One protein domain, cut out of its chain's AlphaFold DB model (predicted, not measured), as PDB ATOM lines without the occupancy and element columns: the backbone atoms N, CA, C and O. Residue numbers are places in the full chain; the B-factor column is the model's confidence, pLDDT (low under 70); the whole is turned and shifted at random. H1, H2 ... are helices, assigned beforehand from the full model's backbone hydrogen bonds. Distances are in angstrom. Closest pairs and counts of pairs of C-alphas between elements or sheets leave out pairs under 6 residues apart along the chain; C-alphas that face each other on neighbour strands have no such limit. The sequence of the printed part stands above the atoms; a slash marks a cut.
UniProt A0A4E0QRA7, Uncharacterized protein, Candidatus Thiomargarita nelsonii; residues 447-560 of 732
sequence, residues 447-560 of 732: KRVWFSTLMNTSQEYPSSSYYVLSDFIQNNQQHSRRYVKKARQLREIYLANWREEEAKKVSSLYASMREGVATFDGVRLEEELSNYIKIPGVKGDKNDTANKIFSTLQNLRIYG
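What this domain is: This is residues 447 to 560 of the 732 residues of an uncharacterized protein of Candidatus Thiomargarita nelsonii (UniProt A0A4E0QRA7). One long helix, H3, makes the long axis of the model, and shorter helices are set along it in two groups: H2 folds back along its first part, with H1 beside H2 at that end, and H4 folds back along its later part, with H5 crossing H4. The result is a rod in which neighbouring helices run to and fro, while H1 and H2 have no contact with H4 or H5. The printed part has 114 residues with five named helices, in the order H1, H2, H3, H4, H5, and no named strand, and the class is all helix. It is loose, with a radius of gyration of the C-alphas of 18.3 A, and spans 56 by 26 by 18 A.

Where its parts are: H1 is residues 447 to 457, 15.2 A from first to last C-alpha, beginning at C-alpha 447 at (231.280, 318.418, 359.447). After a tight link, H2 is residues 462 to 475, 20.1 A long. After another tight link, H3 is residues 481 to 514, 48.3 A long, from C-alpha 481 at (221.184, 315.976, 363.629) to C-alpha 514 at (228.830, 268.313, 362.169). A short link leads to H4, residues 522 to 534, 18.3 A long. After a further short link, H5 is residues 545 to 558, 19.9 A long, ending at C-alpha 558 at (235.331, 270.704, 381.862).

How they stand to each other: H3 is the hub, touching H1, H2 and H4. H2 and H3 form a helical hairpin at a shallow tilt of 30 degrees, opposite ways; H3 touches H2 with residues 484 to 498 alone, and the closest C-alphas, of Pro 462 and Tyr 494, are 5.3 A apart. H1 and H2, also a hairpin, only just touch, with 3 pairs of C-alphas within 8 A, the closest being those of Leu 454 and Leu 469 at 7.7 A. H1 and H3 only just touch as well, with 3 pairs, through residue 483 of H3 alone; the C-alphas of Phe 451 and Tyr 483 are closest, at 6.9 A. H1, H2 and H3 are an up and down bundle, each helix running against the one before it. H3 and H4 form a hairpin at a shallow tilt of 15 degrees, opposite ways; H3 touches H4 with residues 499 to 510 alone, closest at the C-alphas of Glu 502 and Tyr 532, 6.1 A apart. H4 and H5 form a hairpin at a steep tilt of 43 degrees, closest at the C-alphas of Glu 526 and Phe 550, 5.8 A apart. H3 and H5 are near each other. Every O i to N i+4 pair is within hydrogen-bond range in H1, H3, H4 and H5, and 9 of 10 are in H2.

The domain as a whole: The two C-alphas farthest apart, of Arg 448 and Gly 560, are 57.7 A apart. The printed part has no cut and no long link. The mean pLDDT of the printed part is 74.3, and it is under 70 at residues 447 to 468, 475 to 481, 483, 518, 537 and 539 to 543.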
ATOM      1  N   LYS A 447     231.762 319.793 359.280       60.75
ATOM      2  CA  LYS A 447     231.280 318.418 359.447       60.75
ATOM      3  C   LYS A 447     230.820 317.762 358.139       60.75
ATOM      4  O   LYS A 447     230.618 316.551 358.140       60.75
ATOM      5  N   ARG A 448     230.642 318.511 357.042       61.56
ATOM      6  CA  ARG A 448     230.393 317.947 355.703       61.56
ATOM      7  C   ARG A 448     231.628 317.231 355.176       61.56
ATOM      8  O   ARG A 448     231.497 316.095 354.735       61.56
ATOM      9  N   VAL A 449     232.792 317.881 355.269       60.34
ATOM     10  CA  VAL A 449     234.085 317.356 354.806       60.34
ATOM     11  C   VAL A 449     234.381 316.066 355.562       60.34
ATOM     12  O   VAL A 449     234.375 314.998 354.958       60.34
ATOM     13  N   TRP A 450     234.443 316.145 356.896       60.44
ATOM     14  CA  TRP A 450     234.610 314.986 357.779       60.44
ATOM     15  C   TRP A 450     233.643 313.841 357.482       60.44
ATOM     16  O   TRP A 450     234.065 312.691 357.434       60.44
ATOM     17  N   PHE A 451     232.350 314.123 357.290       61.94
ATOM     18  CA  PHE A 451     231.372 313.072 357.021       61.94
ATOM     19  C   PHE A 451     231.581 312.411 355.647       61.94
ATOM     20  O   PHE A 451     231.412 311.199 355.541       61.94
ATOM     21  N   SER A 452     231.955 313.166 354.610       61.03
ATOM     22  CA  SER A 452     232.299 312.597 353.299       61.03
ATOM     23  C   SER A 452     233.573 311.752 353.361       61.03
ATOM     24  O   SER A 452     233.582 310.639 352.841       61.03
ATOM     25  N   THR A 453     234.616 312.203 354.065       58.22
ATOM     26  CA  THR A 453     235.843 311.407 354.231       58.22
ATOM     27  C   THR A 453     235.568 310.119 355.014       58.22
ATOM     28  O   THR A 453     235.975 309.041 354.591       58.22
ATOM     29  N   LEU A 454     234.785 310.209 356.097       61.50
ATOM     30  CA  LEU A 454     234.318 309.065 356.889       61.50
ATOM     31  C   LEU A 454     233.501 308.074 356.048       61.50
ATOM     32  O   LEU A 454     233.667 306.868 356.199       61.50
ATOM     33  N   MET A 455     232.637 308.571 355.153       60.62
ATOM     34  CA  MET A 455     231.867 307.737 354.223       60.62
ATOM     35  C   MET A 455     232.784 306.914 353.325       60.62
ATOM     36  O   MET A 455     232.625 305.695 353.279       60.62
ATOM     37  N   ASN A 456     233.748 307.559 352.665       58.72
ATOM     38  CA  ASN A 456     234.654 306.896 351.729       58.72
ATOM     39  C   ASN A 456     235.520 305.850 352.457       58.72
ATOM     40  O   ASN A 456     235.554 304.694 352.048       58.72
ATOM     41  N   THR A 457     236.126 306.203 353.600       55.38
ATOM     42  CA  THR A 457     236.914 305.254 354.414       55.38
ATOM     43  C   THR A 457     236.062 304.098 354.963       55.38
ATOM     44  O   THR A 457     236.557 302.985 355.107       55.38
ATOM     45  N   SER A 458     234.766 304.318 355.229       54.41
ATOM     46  CA  SER A 458     233.871 303.260 355.731       54.41
ATOM     47  C   SER A 458     233.450 302.210 354.691       54.41
ATOM     48  O   SER A 458     232.839 301.203 355.037       54.41
ATOM     49  N   GLN A 459     233.744 302.411 353.403       55.34
ATOM     50  CA  GLN A 459     233.352 301.456 352.361       55.34
ATOM     51  C   GLN A 459     234.326 300.283 352.187       55.34
ATOM     52  O   GLN A 459     233.919 299.262 351.641       55.34
ATOM     53  N   GLU A 460     235.564 300.384 352.681       51.47
ATOM     54  CA  GLU A 460     236.596 299.358 352.460       51.47
ATOM     55  C   GLU A 460     236.585 298.225 353.518       51.47
ATOM     56  O   GLU A 460     236.930 297.094 353.187       51.47
ATOM     57  N   TYR A 461     236.152 298.476 354.769       55.06
ATOM     58  CA  TYR A 461     236.273 297.505 355.882       55.06
ATOM     59  C   TYR A 461     235.071 297.522 356.863       55.06
ATOM     60  O   TYR A 461     235.041 298.365 357.769       55.06
ATOM     61  N   PRO A 462     234.086 296.600 356.759       56.19
ATOM     62  CA  PRO A 462     232.843 296.638 357.551       56.19
ATOM     63  C   PRO A 462     233.019 296.623 359.080       56.19
ATOM     64  O   PRO A 462     232.340 297.372 359.786       56.19
ATOM     65  N   SER A 463     233.946 295.814 359.602       56.66
ATOM     66  CA  SER A 463     234.215 295.698 361.043       56.66
ATOM     67  C   SER A 463     234.818 296.985 361.619       56.66
ATOM     68  O   SER A 463     234.273 297.553 362.566       56.66
ATOM     69  N   SER A 464     235.876 297.515 360.996       58.94
ATOM     70  CA  SER A 464     236.485 298.809 361.347       58.94
ATOM     71  C   SER A 464     235.477 299.959 361.257       58.94
ATOM     72  O   SER A 464     235.430 300.830 362.130       58.94
ATOM     73  N   SER A 465     234.609 299.927 360.243       64.62
ATOM     74  CA  SER A 465     233.582 300.945 360.004       64.62
ATOM     75  C   SER A 465     232.581 301.072 361.145       64.62
ATOM     76  O   SER A 465     232.150 302.186 361.443       64.62
ATOM     77  N   TYR A 466     232.243 299.979 361.839       69.69
ATOM     78  CA  TYR A 466     231.373 300.044 363.015       69.69
ATOM     79  C   TYR A 466     231.947 300.945 364.123       69.69
ATOM     80  O   TYR A 466     231.220 301.767 364.699       69.69
ATOM     81  N   TYR A 467     233.242 300.803 364.415       66.94
ATOM     82  CA  TYR A 467     233.929 301.575 365.451       66.94
ATOM     83  C   TYR A 467     234.133 303.025 365.005       66.94
ATOM     84  O   TYR A 467     233.674 303.939 365.687       66.94
ATOM     85  N   VAL A 468     234.656 303.236 363.793       64.56
ATOM     86  CA  VAL A 468     234.858 304.565 363.186       64.56
ATOM     87  C   VAL A 468     233.556 305.385 363.133       64.56
ATOM     88  O   VAL A 468     233.540 306.567 363.486       64.56
ATOM     89  N   LEU A 469     232.427 304.764 362.767       70.75
ATOM     90  CA  LEU A 469     231.114 305.420 362.805       70.75
ATOM     91  C   LEU A 469     230.633 305.681 364.240       70.75
ATOM     92  O   LEU A 469     230.006 306.713 364.484       70.75
ATOM     93  N   SER A 470     230.912 304.785 365.191       72.38
ATOM     94  CA  SER A 470     230.546 304.965 366.604       72.38
ATOM     95  C   SER A 470     231.276 306.144 367.244       72.38
ATOM     96  O   SER A 470     230.623 306.981 367.870       72.38
ATOM     97  N   ASP A 471     232.581 306.270 367.014       70.12
ATOM     98  CA  ASP A 471     233.396 307.372 367.531       70.12
ATOM     99  C   ASP A 471     232.978 308.708 366.905       70.12
ATOM    100  O   ASP A 471     232.795 309.703 367.611       70.12
ATOM    101  N   PHE A 472     232.694 308.730 365.596       71.44
ATOM    102  CA  PHE A 472     232.118 309.906 364.940       71.44
ATOM    103  C   PHE A 472     230.775 310.320 365.565       71.44
ATOM    104  O   PHE A 472     230.554 311.508 365.823       71.44
ATOM    105  N   ILE A 473     229.880 309.361 365.843       71.94
ATOM    106  CA  ILE A 473     228.587 309.604 366.507       71.94
ATOM    107  C   ILE A 473     228.789 310.135 367.931       71.94
ATOM    108  O   ILE A 473     228.047 311.028 368.343       71.94
ATOM    109  N   GLN A 474     229.763 309.604 368.676       76.44
ATOM    110  CA  GLN A 474     230.063 310.004 370.051       76.44
ATOM    111  C   GLN A 474     230.653 311.417 370.123       76.44
ATOM    112  O   GLN A 474     230.191 312.228 370.923       76.44
ATOM    113  N   ASN A 475     231.586 311.748 369.234       68.75
ATOM    114  CA  ASN A 475     232.268 313.042 369.228       68.75
ATOM    115  C   ASN A 475     231.416 314.184 368.629       68.75
ATOM    116  O   ASN A 475     231.733 315.353 368.823       68.75
ATOM    117  N   ASN A 476     230.305 313.878 367.937       65.12
ATOM    118  CA  ASN A 476     229.440 314.878 367.284       65.12
ATOM    119  C   ASN A 476     228.012 314.992 367.858       65.12
ATOM    120  O   ASN A 476     227.168 315.658 367.250       65.12
ATOM    121  N   GLN A 477     227.717 314.379 369.015       65.19
ATOM    122  CA  GLN A 477     226.348 314.248 369.554       65.19
ATOM    123  C   GLN A 477     225.528 315.552 369.584       65.19
ATOM    124  O   GLN A 477     224.324 315.517 369.326       65.19
ATOM    125  N   GLN A 478     226.160 316.693 369.883       57.59
ATOM    126  CA  GLN A 478     225.467 317.964 370.126       57.59
ATOM    127  C   GLN A 478     225.221 318.818 368.864       57.59
ATOM    128  O   GLN A 478     224.354 319.690 368.893       57.59
ATOM    129  N   HIS A 479     225.940 318.597 367.751       49.75
ATOM    130  CA  HIS A 479     226.134 319.663 366.745       49.75
ATOM    131  C   HIS A 479     225.733 319.359 365.286       49.75
ATOM    132  O   HIS A 479     225.850 320.246 364.444       49.75
ATOM    133  N   SER A 480     225.208 318.173 364.940       57.44
ATOM    134  CA  SER A 480     224.451 318.022 363.675       57.44
ATOM    135  C   SER A 480     223.516 316.809 363.632       57.44
ATOM    136  O   SER A 480     223.946 315.673 363.422       57.44
ATOM    137  N   ARG A 481     222.197 317.047 363.716       65.00
ATOM    138  CA  ARG A 481     221.184 315.976 363.629       65.00
ATOM    139  C   ARG A 481     221.217 315.205 362.296       65.00
ATOM    140  O   ARG A 481     220.897 314.021 362.298       65.00
ATOM    141  N   ARG A 482     221.593 315.831 361.168       73.69
ATOM    142  CA  ARG A 482     221.557 315.190 359.833       73.69
ATOM    143  C   ARG A 482     222.670 314.154 359.658       73.69
ATOM    144  O   ARG A 482     222.380 313.001 359.341       73.69
ATOM    145  N   TYR A 483     223.921 314.548 359.890       66.31
ATOM    146  CA  TYR A 483     225.077 313.672 359.672       66.31
ATOM    147  C   TYR A 483     225.172 312.573 360.733       66.31
ATOM    148  O   TYR A 483     225.367 311.414 360.382       66.31
ATOM    149  N   VAL A 484     224.883 312.884 362.003       72.25
ATOM    150  CA  VAL A 484     224.810 311.867 363.068       72.25
ATOM    151  C   VAL A 484     223.676 310.857 362.815       72.25
ATOM    152  O   VAL A 484     223.852 309.672 363.095       72.25
ATOM    153  N   LYS A 485     222.537 311.264 362.225       78.12
ATOM    154  CA  LYS A 485     221.481 310.317 361.813       78.12
ATOM    155  C   LYS A 485     221.954 309.388 360.688       78.12
ATOM    156  O   LYS A 485     221.770 308.181 360.820       78.12
ATOM    157  N   LYS A 486     222.588 309.911 359.628       75.06
ATOM    158  CA  LYS A 486     223.094 309.071 358.523       75.06
ATOM    159  C   LYS A 486     224.218 308.133 358.994       75.06
ATOM    160  O   LYS A 486     224.192 306.958 358.644       75.06
ATOM    161  N   ALA A 487     225.129 308.605 359.852       72.50
ATOM    162  CA  ALA A 487     226.163 307.773 360.474       72.50
ATOM    163  C   ALA A 487     225.560 306.612 361.284       72.50
ATOM    164  O   ALA A 487     225.985 305.473 361.124       72.50
ATOM    165  N   ARG A 488     224.518 306.869 362.096       80.81
ATOM    166  CA  ARG A 488     223.792 305.814 362.829       80.81
ATOM    167  C   ARG A 488     223.180 304.781 361.884       80.81
ATOM    168  O   ARG A 488     223.381 303.596 362.095       80.81
ATOM    169  N   GLN A 489     222.482 305.218 360.832       82.81
ATOM    170  CA  GLN A 489     221.868 304.302 359.857       82.81
ATOM    171  C   GLN A 489     222.906 303.384 359.195       82.81
ATOM    172  O   GLN A 489     222.678 302.184 359.096       82.81
ATOM    173  N   LEU A 490     224.057 303.931 358.794       76.00
ATOM    174  CA  LEU A 490     225.146 303.153 358.199       76.00
ATOM    175  C   LEU A 490     225.810 302.214 359.203       76.00
ATOM    176  O   LEU A 490     226.111 301.079 358.858       76.00
ATOM    177  N   ARG A 491     225.986 302.648 360.456       82.31
ATOM    178  CA  ARG A 491     226.550 301.807 361.514       82.31
ATOM    179  C   ARG A 491     225.714 300.548 361.739       82.31
ATOM    180  O   ARG A 491     226.289 299.475 361.879       82.31
ATOM    181  N   GLU A 492     224.384 300.661 361.755       83.88
ATOM    182  CA  GLU A 492     223.519 299.481 361.889       83.88
ATOM    183  C   GLU A 492     223.594 298.563 360.652       83.88
ATOM    184  O   GLU A 492     223.536 297.348 360.811       83.88
ATOM    185  N   ILE A 493     223.789 299.114 359.444       82.62
ATOM    186  CA  ILE A 493     223.998 298.327 358.210       82.62
ATOM    187  C   ILE A 493     225.330 297.564 358.272       82.62
ATOM    188  O   ILE A 493     225.334 296.346 358.132       82.62
ATOM    189  N   TYR A 494     226.453 298.235 358.550       79.19
ATOM    190  CA  TYR A 494     227.752 297.560 358.672       79.19
ATOM    191  C   TYR A 494     227.773 296.538 359.819       79.19
ATOM    192  O   TYR A 494     228.377 295.479 359.677       79.19
ATOM    193  N   LEU A 495     227.065 296.803 360.926       82.19
ATOM    194  CA  LEU A 495     226.902 295.836 362.012       82.19
ATOM    195  C   LEU A 495     226.077 294.611 361.590       82.19
ATOM    196  O   LEU A 495     226.389 293.502 362.019       82.19
ATOM    197  N   ALA A 496     225.037 294.791 360.772       81.12
ATOM    198  CA  ALA A 496     224.257 293.683 360.228       81.12
ATOM    199  C   ALA A 496     225.107 292.823 359.279       81.12
ATOM    200  O   ALA A 496     225.193 291.615 359.490       81.12
ATOM    201  N   ASN A 497     225.806 293.446 358.325       80.56
ATOM    202  CA  ASN A 497     226.691 292.754 357.385       80.56
ATOM    203  C   ASN A 497     227.804 291.984 358.116       80.56
ATOM    204  O   ASN A 497     227.996 290.800 357.862       80.56
ATOM    205  N   TRP A 498     228.485 292.616 359.081       80.62
ATOM    206  CA  TRP A 498     229.542 291.963 359.863       80.62
ATOM    207  C   TRP A 498     229.009 290.755 360.652       80.62
ATOM    208  O   TRP A 498     229.638 289.698 360.662       80.62
ATOM    209  N   ARG A 499     227.814 290.851 361.254       82.94
ATOM    210  CA  ARG A 499     227.165 289.685 361.882       82.94
ATOM    211  C   ARG A 499     226.836 288.587 360.876       82.94
ATOM    212  O   ARG A 499     227.005 287.423 361.219       82.94
ATOM    213  N   GLU A 500     226.351 288.922 359.681       83.81
ATOM    214  CA  GLU A 500     226.014 287.936 358.647       83.81
ATOM    215  C   GLU A 500     227.266 287.203 358.141       83.81
ATOM    216  O   GLU A 500     227.275 285.974 358.077       83.81
ATOM    217  N   GLU A 501     228.347 287.935 357.861       83.75
ATOM    218  CA  GLU A 501     229.633 287.381 357.430       83.75
ATOM    219  C   GLU A 501     230.226 286.422 358.473       83.75
ATOM    220  O   GLU A 501     230.569 285.284 358.142       83.75
ATOM    221  N   GLU A 502     230.303 286.833 359.743       85.00
ATOM    222  CA  GLU A 502     230.838 285.978 360.811       85.00
ATOM    223  C   GLU A 502     229.895 284.805 361.137       85.00
ATOM    224  O   GLU A 502     230.355 283.670 361.278       85.00
ATOM    225  N   ALA A 503     228.571 285.011 361.159       84.25
ATOM    226  CA  ALA A 503     227.608 283.915 361.309       84.25
ATOM    227  C   ALA A 503     227.743 282.883 360.179       84.25
ATOM    228  O   ALA A 503     227.634 281.681 360.425       84.25
ATOM    229  N   LYS A 504     228.013 283.322 358.945       84.25
ATOM    230  CA  LYS A 504     228.223 282.448 357.782       84.25
ATOM    231  C   LYS A 504     229.519 281.639 357.891       84.25
ATOM    232  O   LYS A 504     229.497 280.445 357.592       84.25
ATOM    233  N   LYS A 505     230.618 282.234 358.373       83.06
ATOM    234  CA  LYS A 505     231.868 281.503 358.667       83.06
ATOM    235  C   LYS A 505     231.650 280.440 359.746       83.06
ATOM    236  O   LYS A 505     231.902 279.261 359.504       83.06
ATOM    237  N   VAL A 506     231.119 280.839 360.906       87.75
ATOM    238  CA  VAL A 506     230.915 279.945 362.059       87.75
ATOM    239  C   VAL A 506     229.925 278.826 361.732       87.75
ATOM    240  O   VAL A 506     230.185 277.666 362.047       87.75
ATOM    241  N   SER A 507     228.810 279.133 361.061       85.50
ATOM    242  CA  SER A 507     227.828 278.115 360.658       85.50
ATOM    243  C   SER A 507     228.378 277.142 359.614       85.50
ATOM    244  O   SER A 507     228.100 275.950 359.719       85.50
ATOM    245  N   SER A 508     229.199 277.600 358.661       86.75
ATOM    246  CA  SER A 508     229.866 276.737 357.676       86.75
ATOM    247  C   SER A 508     230.908 275.814 358.325       86.75
ATOM    248  O   SER A 508     230.893 274.601 358.088       86.75
ATOM    249  N   LEU A 509     231.751 276.354 359.214       86.12
ATOM    250  CA  LEU A 509     232.704 275.573 360.005       86.12
ATOM    251  C   LEU A 509     231.971 274.514 360.839       86.12
ATOM    252  O   LEU A 509     232.267 273.324 360.749       86.12
ATOM    253  N   TYR A 510     230.942 274.928 361.579       86.31
ATOM    254  CA  TYR A 510     230.155 274.030 362.414       86.31
ATOM    255  C   TYR A 510     229.386 272.978 361.607       86.31
ATOM    256  O   TYR A 510     229.288 271.836 362.052       86.31
ATOM    257  N   ALA A 511     228.859 273.317 360.427       84.81
ATOM    258  CA  ALA A 511     228.179 272.373 359.542       84.81
ATOM    259  C   ALA A 511     229.144 271.312 358.995       84.81
ATOM    260  O   ALA A 511     228.877 270.123 359.158       84.81
ATOM    261  N   SER A 512     230.292 271.720 358.438       82.44
ATOM    262  CA  SER A 512     231.297 270.788 357.895       82.44
ATOM    263  C   SER A 512     231.846 269.825 358.956       82.44
ATOM    264  O   SER A 512     231.955 268.623 358.707       82.44
ATOM    265  N   MET A 513     232.092 270.323 360.172       78.81
ATOM    266  CA  MET A 513     232.420 269.505 361.341       78.81
ATOM    267  C   MET A 513     231.265 268.574 361.736       78.81
ATOM    268  O   MET A 513     231.471 267.385 361.967       78.81
ATOM    269  N   ARG A 514     230.028 269.084 361.793       79.44
ATOM    270  CA  ARG A 514     228.830 268.313 362.169       79.44
ATOM    271  C   ARG A 514     228.491 267.194 361.182       79.44
ATOM    272  O   ARG A 514     227.882 266.203 361.588       79.44
ATOM    273  N   GLU A 515     228.849 267.353 359.918       78.62
ATOM    274  CA  GLU A 515     228.609 266.381 358.847       78.62
ATOM    275  C   GLU A 515     229.787 265.412 358.649       78.62
ATOM    276  O   GLU A 515     229.672 264.469 357.875       78.62
ATOM    277  N   GLY A 516     230.889 265.592 359.391       70.75
ATOM    278  CA  GLY A 516     232.081 264.741 359.312       70.75
ATOM    279  C   GLY A 516     232.954 264.993 358.077       70.75
ATOM    280  O   GLY A 516     233.872 264.221 357.818       70.75
ATOM    281  N   VAL A 517     232.680 266.068 357.328       75.00
ATOM    282  CA  VAL A 517     233.449 266.495 356.143       75.00
ATOM    283  C   VAL A 517     234.790 267.113 356.552       75.00
ATOM    284  O   VAL A 517     235.775 266.992 355.829       75.00
ATOM    285  N   ALA A 518     234.837 267.742 357.729       69.88
ATOM    286  CA  ALA A 518     236.055 268.228 358.367       69.88
ATOM    287  C   ALA A 518     236.325 267.471 359.678       69.88
ATOM    288  O   ALA A 518     235.396 267.060 360.378       69.88
ATOM    289  N   THR A 519     237.601 267.335 360.047       74.88
ATOM    290  CA  THR A 519     238.010 266.879 361.384       74.88
ATOM    291  C   THR A 519     237.448 267.809 362.457       74.88
ATOM    292  O   THR A 519     237.533 269.031 362.329       74.88
ATOM    293  N   PHE A 520     236.877 267.241 363.524       76.25
ATOM    294  CA  PHE A 520     236.265 268.037 364.583       76.25
ATOM    295  C   PHE A 520     237.325 268.678 365.487       76.25
ATOM    296  O   PHE A 520     237.858 268.035 366.393       76.25
ATOM    297  N   ASP A 521     237.590 269.960 365.256       79.12
ATOM    298  CA  ASP A 521     238.425 270.800 366.108       79.12
ATOM    299  C   ASP A 521     237.540 271.621 367.059       79.12
ATOM    300  O   ASP A 521     236.907 272.609 366.679       79.12
ATOM    301  N   GLY A 522     237.487 271.180 368.317       76.19
ATOM    302  CA  GLY A 522     236.732 271.859 369.367       76.19
ATOM    303  C   GLY A 522     237.371 273.157 369.866       76.19
ATOM    304  O   GLY A 522     236.652 273.956 370.455       76.19
ATOM    305  N   VAL A 523     238.674 273.380 369.645       80.94
ATOM    306  CA  VAL A 523     239.377 274.612 370.052       80.94
ATOM    307  C   VAL A 523     239.062 275.716 369.054       80.94
ATOM    308  O   VAL A 523     238.445 276.712 369.425       80.94
ATOM    309  N   ARG A 524     239.357 275.496 367.769       85.00
ATOM    310  CA  ARG A 524     239.081 276.482 366.715       85.00
ATOM    311  C   ARG A 524     237.600 276.853 366.643       85.00
ATOM    312  O   ARG A 524     237.256 278.018 366.468       85.00
ATOM    313  N   LEU A 525     236.700 275.879 366.804       84.12
ATOM    314  CA  LEU A 525     235.264 276.161 366.847       84.12
ATOM    315  C   LEU A 525     234.889 277.044 368.053       84.12
ATOM    316  O   LEU A 525     234.053 277.932 367.910       84.12
ATOM    317  N   GLU A 526     235.501 276.834 369.223       84.69
ATOM    318  CA  GLU A 526     235.291 277.661 370.419       84.69
ATOM    319  C   GLU A 526     235.813 279.098 370.227       84.69
ATOM    320  O   GLU A 526     235.137 280.049 370.621       84.69
ATOM    321  N   GLU A 527     236.958 279.276 369.565       86.06
ATOM    322  CA  GLU A 527     237.537 280.587 369.234       86.06
ATOM    323  C   GLU A 527     236.661 281.391 368.264       86.06
ATOM    324  O   GLU A 527     236.325 282.546 368.537       86.06
ATOM    325  N   GLU A 528     236.233 280.776 367.161       85.19
ATOM    326  CA  GLU A 528     235.388 281.410 366.138       85.19
ATOM    327  C   GLU A 528     234.009 281.780 366.724       85.19
ATOM    328  O   GLU A 528     233.499 282.886 366.516       85.19
ATOM    329  N   LEU A 529     233.438 280.909 367.570       87.19
ATOM    330  CA  LEU A 529     232.242 281.213 368.365       87.19
ATOM    331  C   LEU A 529     232.476 282.376 369.340       87.19
ATOM    332  O   LEU A 529     231.633 283.267 369.441       87.19
ATOM    333  N   SER A 530     233.614 282.400 370.041       84.56
ATOM    334  CA  SER A 530     233.995 283.491 370.946       84.56
ATOM    335  C   SER A 530     234.071 284.826 370.202       84.56
ATOM    336  O   SER A 530     233.580 285.842 370.693       84.56
ATOM    337  N   ASN A 531     234.637 284.832 368.994       81.38
ATOM    338  CA  ASN A 531     234.743 286.020 368.149       81.38
ATOM    339  C   ASN A 531     233.371 286.519 367.680       81.38
ATOM    340  O   ASN A 531     233.082 287.705 367.829       81.38
ATOM    341  N   TYR A 532     232.482 285.623 367.244       83.25
ATOM    342  CA  TYR A 532     231.101 285.972 366.903       83.25
ATOM    343  C   TYR A 532     230.307 286.531 368.102       83.25
ATOM    344  O   TYR A 532     229.623 287.549 367.986       83.25
ATOM    345  N   ILE A 533     230.443 285.930 369.290       83.81
ATOM    346  CA  ILE A 533     229.737 286.359 370.515       83.81
ATOM    347  C   ILE A 533     230.213 287.744 371.009       83.81
ATOM    348  O   ILE A 533     229.442 288.470 371.646       83.81
ATOM    349  N   LYS A 534     231.450 288.157 370.688       80.44
ATOM    350  CA  LYS A 534     231.976 289.507 370.990       80.44
ATOM    351  C   LYS A 534     231.327 290.614 370.146       80.44
ATOM    352  O   LYS A 534     231.395 291.776 370.555       80.44
ATOM    353  N   ILE A 535     230.703 290.298 369.003       78.94
ATOM    354  CA  ILE A 535     230.151 291.309 368.087       78.94
ATOM    355  C   ILE A 535     229.053 292.131 368.799       78.94
ATOM    356  O   ILE A 535     228.140 291.563 369.413       78.94
ATOM    357  N   PRO A 536     229.085 293.478 368.730       74.06
ATOM    358  CA  PRO A 536     228.117 294.332 369.412       74.06
ATOM    359  C   PRO A 536     226.659 293.956 369.112       74.06
ATOM    360  O   PRO A 536     226.215 293.916 367.966       74.06
ATOM    361  N   GLY A 537     225.889 293.677 370.166       69.81
ATOM    362  CA  GLY A 537     224.478 293.283 370.065       69.81
ATOM    363  C   GLY A 537     224.210 291.814 369.705       69.81
ATOM    364  O   GLY A 537     223.046 291.455 369.595       69.81
ATOM    365  N   VAL A 538     225.236 290.955 369.620       73.50
ATOM    366  CA  VAL A 538     225.103 289.476 369.706       73.50
ATOM    367  C   VAL A 538     225.055 289.012 371.185       73.50
ATOM    368  O   VAL A 538     225.020 287.829 371.511       73.50
ATOM    369  N   LYS A 539     225.027 289.965 372.131       58.22
ATOM    370  CA  LYS A 539     225.127 289.717 373.576       58.22
ATOM    371  C   LYS A 539     223.989 288.860 374.144       58.22
ATOM    372  O   LYS A 539     222.904 289.362 374.423       58.22
ATOM    373  N   GLY A 540     224.347 287.644 374.542       51.03
ATOM    374  CA  GLY A 540     223.997 287.116 375.864       51.03
ATOM    375  C   GLY A 540     222.584 286.574 376.074       51.03
ATOM    376  O   GLY A 540     222.289 286.150 377.194       51.03
ATOM    377  N   ASP A 541     221.726 286.518 375.051       56.41
ATOM    378  CA  ASP A 541     220.564 285.631 375.136       56.41
ATOM    379  C   ASP A 541     221.066 284.182 375.170       56.41
ATOM    380  O   ASP A 541     221.664 283.682 374.218       56.41
ATOM    381  N   LYS A 542     220.787 283.482 376.275       61.66
ATOM    382  CA  LYS A 542     221.083 282.050 376.435       61.66
ATOM    383  C   LYS A 542     220.366 281.187 375.389       61.66
ATOM    384  O   LYS A 542     220.664 279.997 375.279       61.66
ATOM    385  N   ASN A 543     219.410 281.749 374.645       63.44
ATOM    386  CA  ASN A 543     218.751 281.082 373.538       63.44
ATOM    387  C   ASN A 543     219.483 281.149 372.200       63.44
ATOM    388  O   ASN A 543     219.170 280.307 371.351       63.44
ATOM    389  N   ASP A 544     220.442 282.057 372.023       78.69
ATOM    390  CA  ASP A 544     221.247 282.121 370.807       78.69
ATOM    391  C   ASP A 544     222.014 280.805 370.565       78.69
ATOM    392  O   ASP A 544     222.452 280.116 371.493       78.69
ATOM    393  N   THR A 545     222.153 280.433 369.293       80.56
ATOM    394  CA  THR A 545     222.695 279.123 368.930       80.56
ATOM    395  C   THR A 545     224.213 279.066 369.061       80.56
ATOM    396  O   THR A 545     224.725 278.033 369.493       80.56
ATOM    397  N   ALA A 546     224.932 280.163 368.799       83.44
ATOM    398  CA  ALA A 546     226.374 280.216 369.019       83.44
ATOM    399  C   ALA A 546     226.698 280.067 370.513       83.44
ATOM    400  O   ALA A 546     227.485 279.202 370.897       83.44
ATOM    401  N   ASN A 547     225.997 280.813 371.372       82.00
ATOM    402  CA  ASN A 547     226.120 280.710 372.831       82.00
ATOM    403  C   ASN A 547     225.810 279.287 373.345       82.00
ATOM    404  O   ASN A 547     226.499 278.779 374.238       82.00
ATOM    405  N   LYS A 548     224.818 278.598 372.762       85.25
ATOM    406  CA  LYS A 548     224.504 277.191 373.078       85.25
ATOM    407  C   LYS A 548     225.590 276.207 372.632       85.25
ATOM    408  O   LYS A 548     225.860 275.260 373.367       85.25
ATOM    409  N   ILE A 549     226.222 276.395 371.471       85.81
ATOM    410  CA  ILE A 549     227.330 275.526 371.022       85.81
ATOM    411  C   ILE A 549     228.570 275.773 371.885       85.81
ATOM    412  O   ILE A 549     229.132 274.818 372.411       85.81
ATOM    413  N   PHE A 550     228.933 277.037 372.106       86.88
ATOM    414  CA  PHE A 550     230.080 277.452 372.919       86.88
ATOM    415  C   PHE A 550     230.004 276.874 374.339       86.88
ATOM    416  O   PHE A 550     230.900 276.162 374.788       86.88
ATOM    417  N   SER A 551     228.868 277.062 375.017       84.75
ATOM    418  CA  SER A 551     228.645 276.462 376.338       84.75
ATOM    419  C   SER A 551     228.557 274.930 376.305       84.75
ATOM    420  O   SER A 551     228.905 274.286 377.293       84.75
ATOM    421  N   THR A 552     228.155 274.306 375.191       86.62
ATOM    422  CA  THR A 552     228.201 272.839 375.045       86.62
ATOM    423  C   THR A 552     229.638 272.327 374.932       86.62
ATOM    424  O   THR A 552     229.966 271.349 375.600       86.62
ATOM    425  N   LEU A 553     230.511 273.002 374.175       85.75
ATOM    426  CA  LEU A 553     231.945 272.686 374.088       85.75
ATOM    427  C   LEU A 553     232.611 272.770 375.465       85.75
ATOM    428  O   LEU A 553     233.196 271.789 375.924       85.75
ATOM    429  N   GLN A 554     232.430 273.888 376.176       84.06
ATOM    430  CA  GLN A 554     233.012 274.086 377.508       84.06
ATOM    431  C   GLN A 554     232.505 273.071 378.538       84.06
ATOM    432  O   GLN A 554     233.297 272.517 379.298       84.06
ATOM    433  N   ASN A 555     231.204 272.755 378.539       85.12
ATOM    434  CA  ASN A 555     230.663 271.720 379.424       85.12
ATOM    435  C   ASN A 555     231.193 270.318 379.074       85.12
ATOM    436  O   ASN A 555     231.481 269.540 379.982       85.12
ATOM    437  N   LEU A 556     231.358 269.994 377.785       84.31
ATOM    438  CA  LEU A 556     231.950 268.726 377.344       84.31
ATOM    439  C   LEU A 556     233.445 268.628 377.665       84.31
ATOM    440  O   LEU A 556     233.904 267.523 377.929       84.31
ATOM    441  N   ARG A 557     234.192 269.739 377.681       83.00
ATOM    442  CA  ARG A 557     235.588 269.765 378.140       83.00
ATOM    443  C   ARG A 557     235.683 269.612 379.661       83.00
ATOM    444  O   ARG A 557     236.244 268.635 380.140       83.00
ATOM    445  N   ILE A 558     235.110 270.555 380.411       80.19
ATOM    446  CA  ILE A 558     235.331 270.704 381.862       80.19
ATOM    447  C   ILE A 558     234.616 269.612 382.663       80.19
ATOM    448  O   ILE A 558     235.201 268.993 383.549       80.19
ATOM    449  N   TYR A 559     233.331 269.393 382.381       81.12
ATOM    450  CA  TYR A 559     232.497 268.500 383.183       81.12
ATOM    451  C   TYR A 559     232.307 267.137 382.536       81.12
ATOM    452  O   TYR A 559     232.143 266.162 383.268       81.12
ATOM    453  N   GLY A 560     232.320 267.057 381.204       84.31
ATOM    454  CA  GLY A 560     231.911 265.882 380.439       84.31
ATOM    455  C   GLY A 560     230.409 265.588 380.566       84.31
ATOM    456  O   GLY A 560     229.730 266.046 381.488       84.31
TER     457      GLY A 560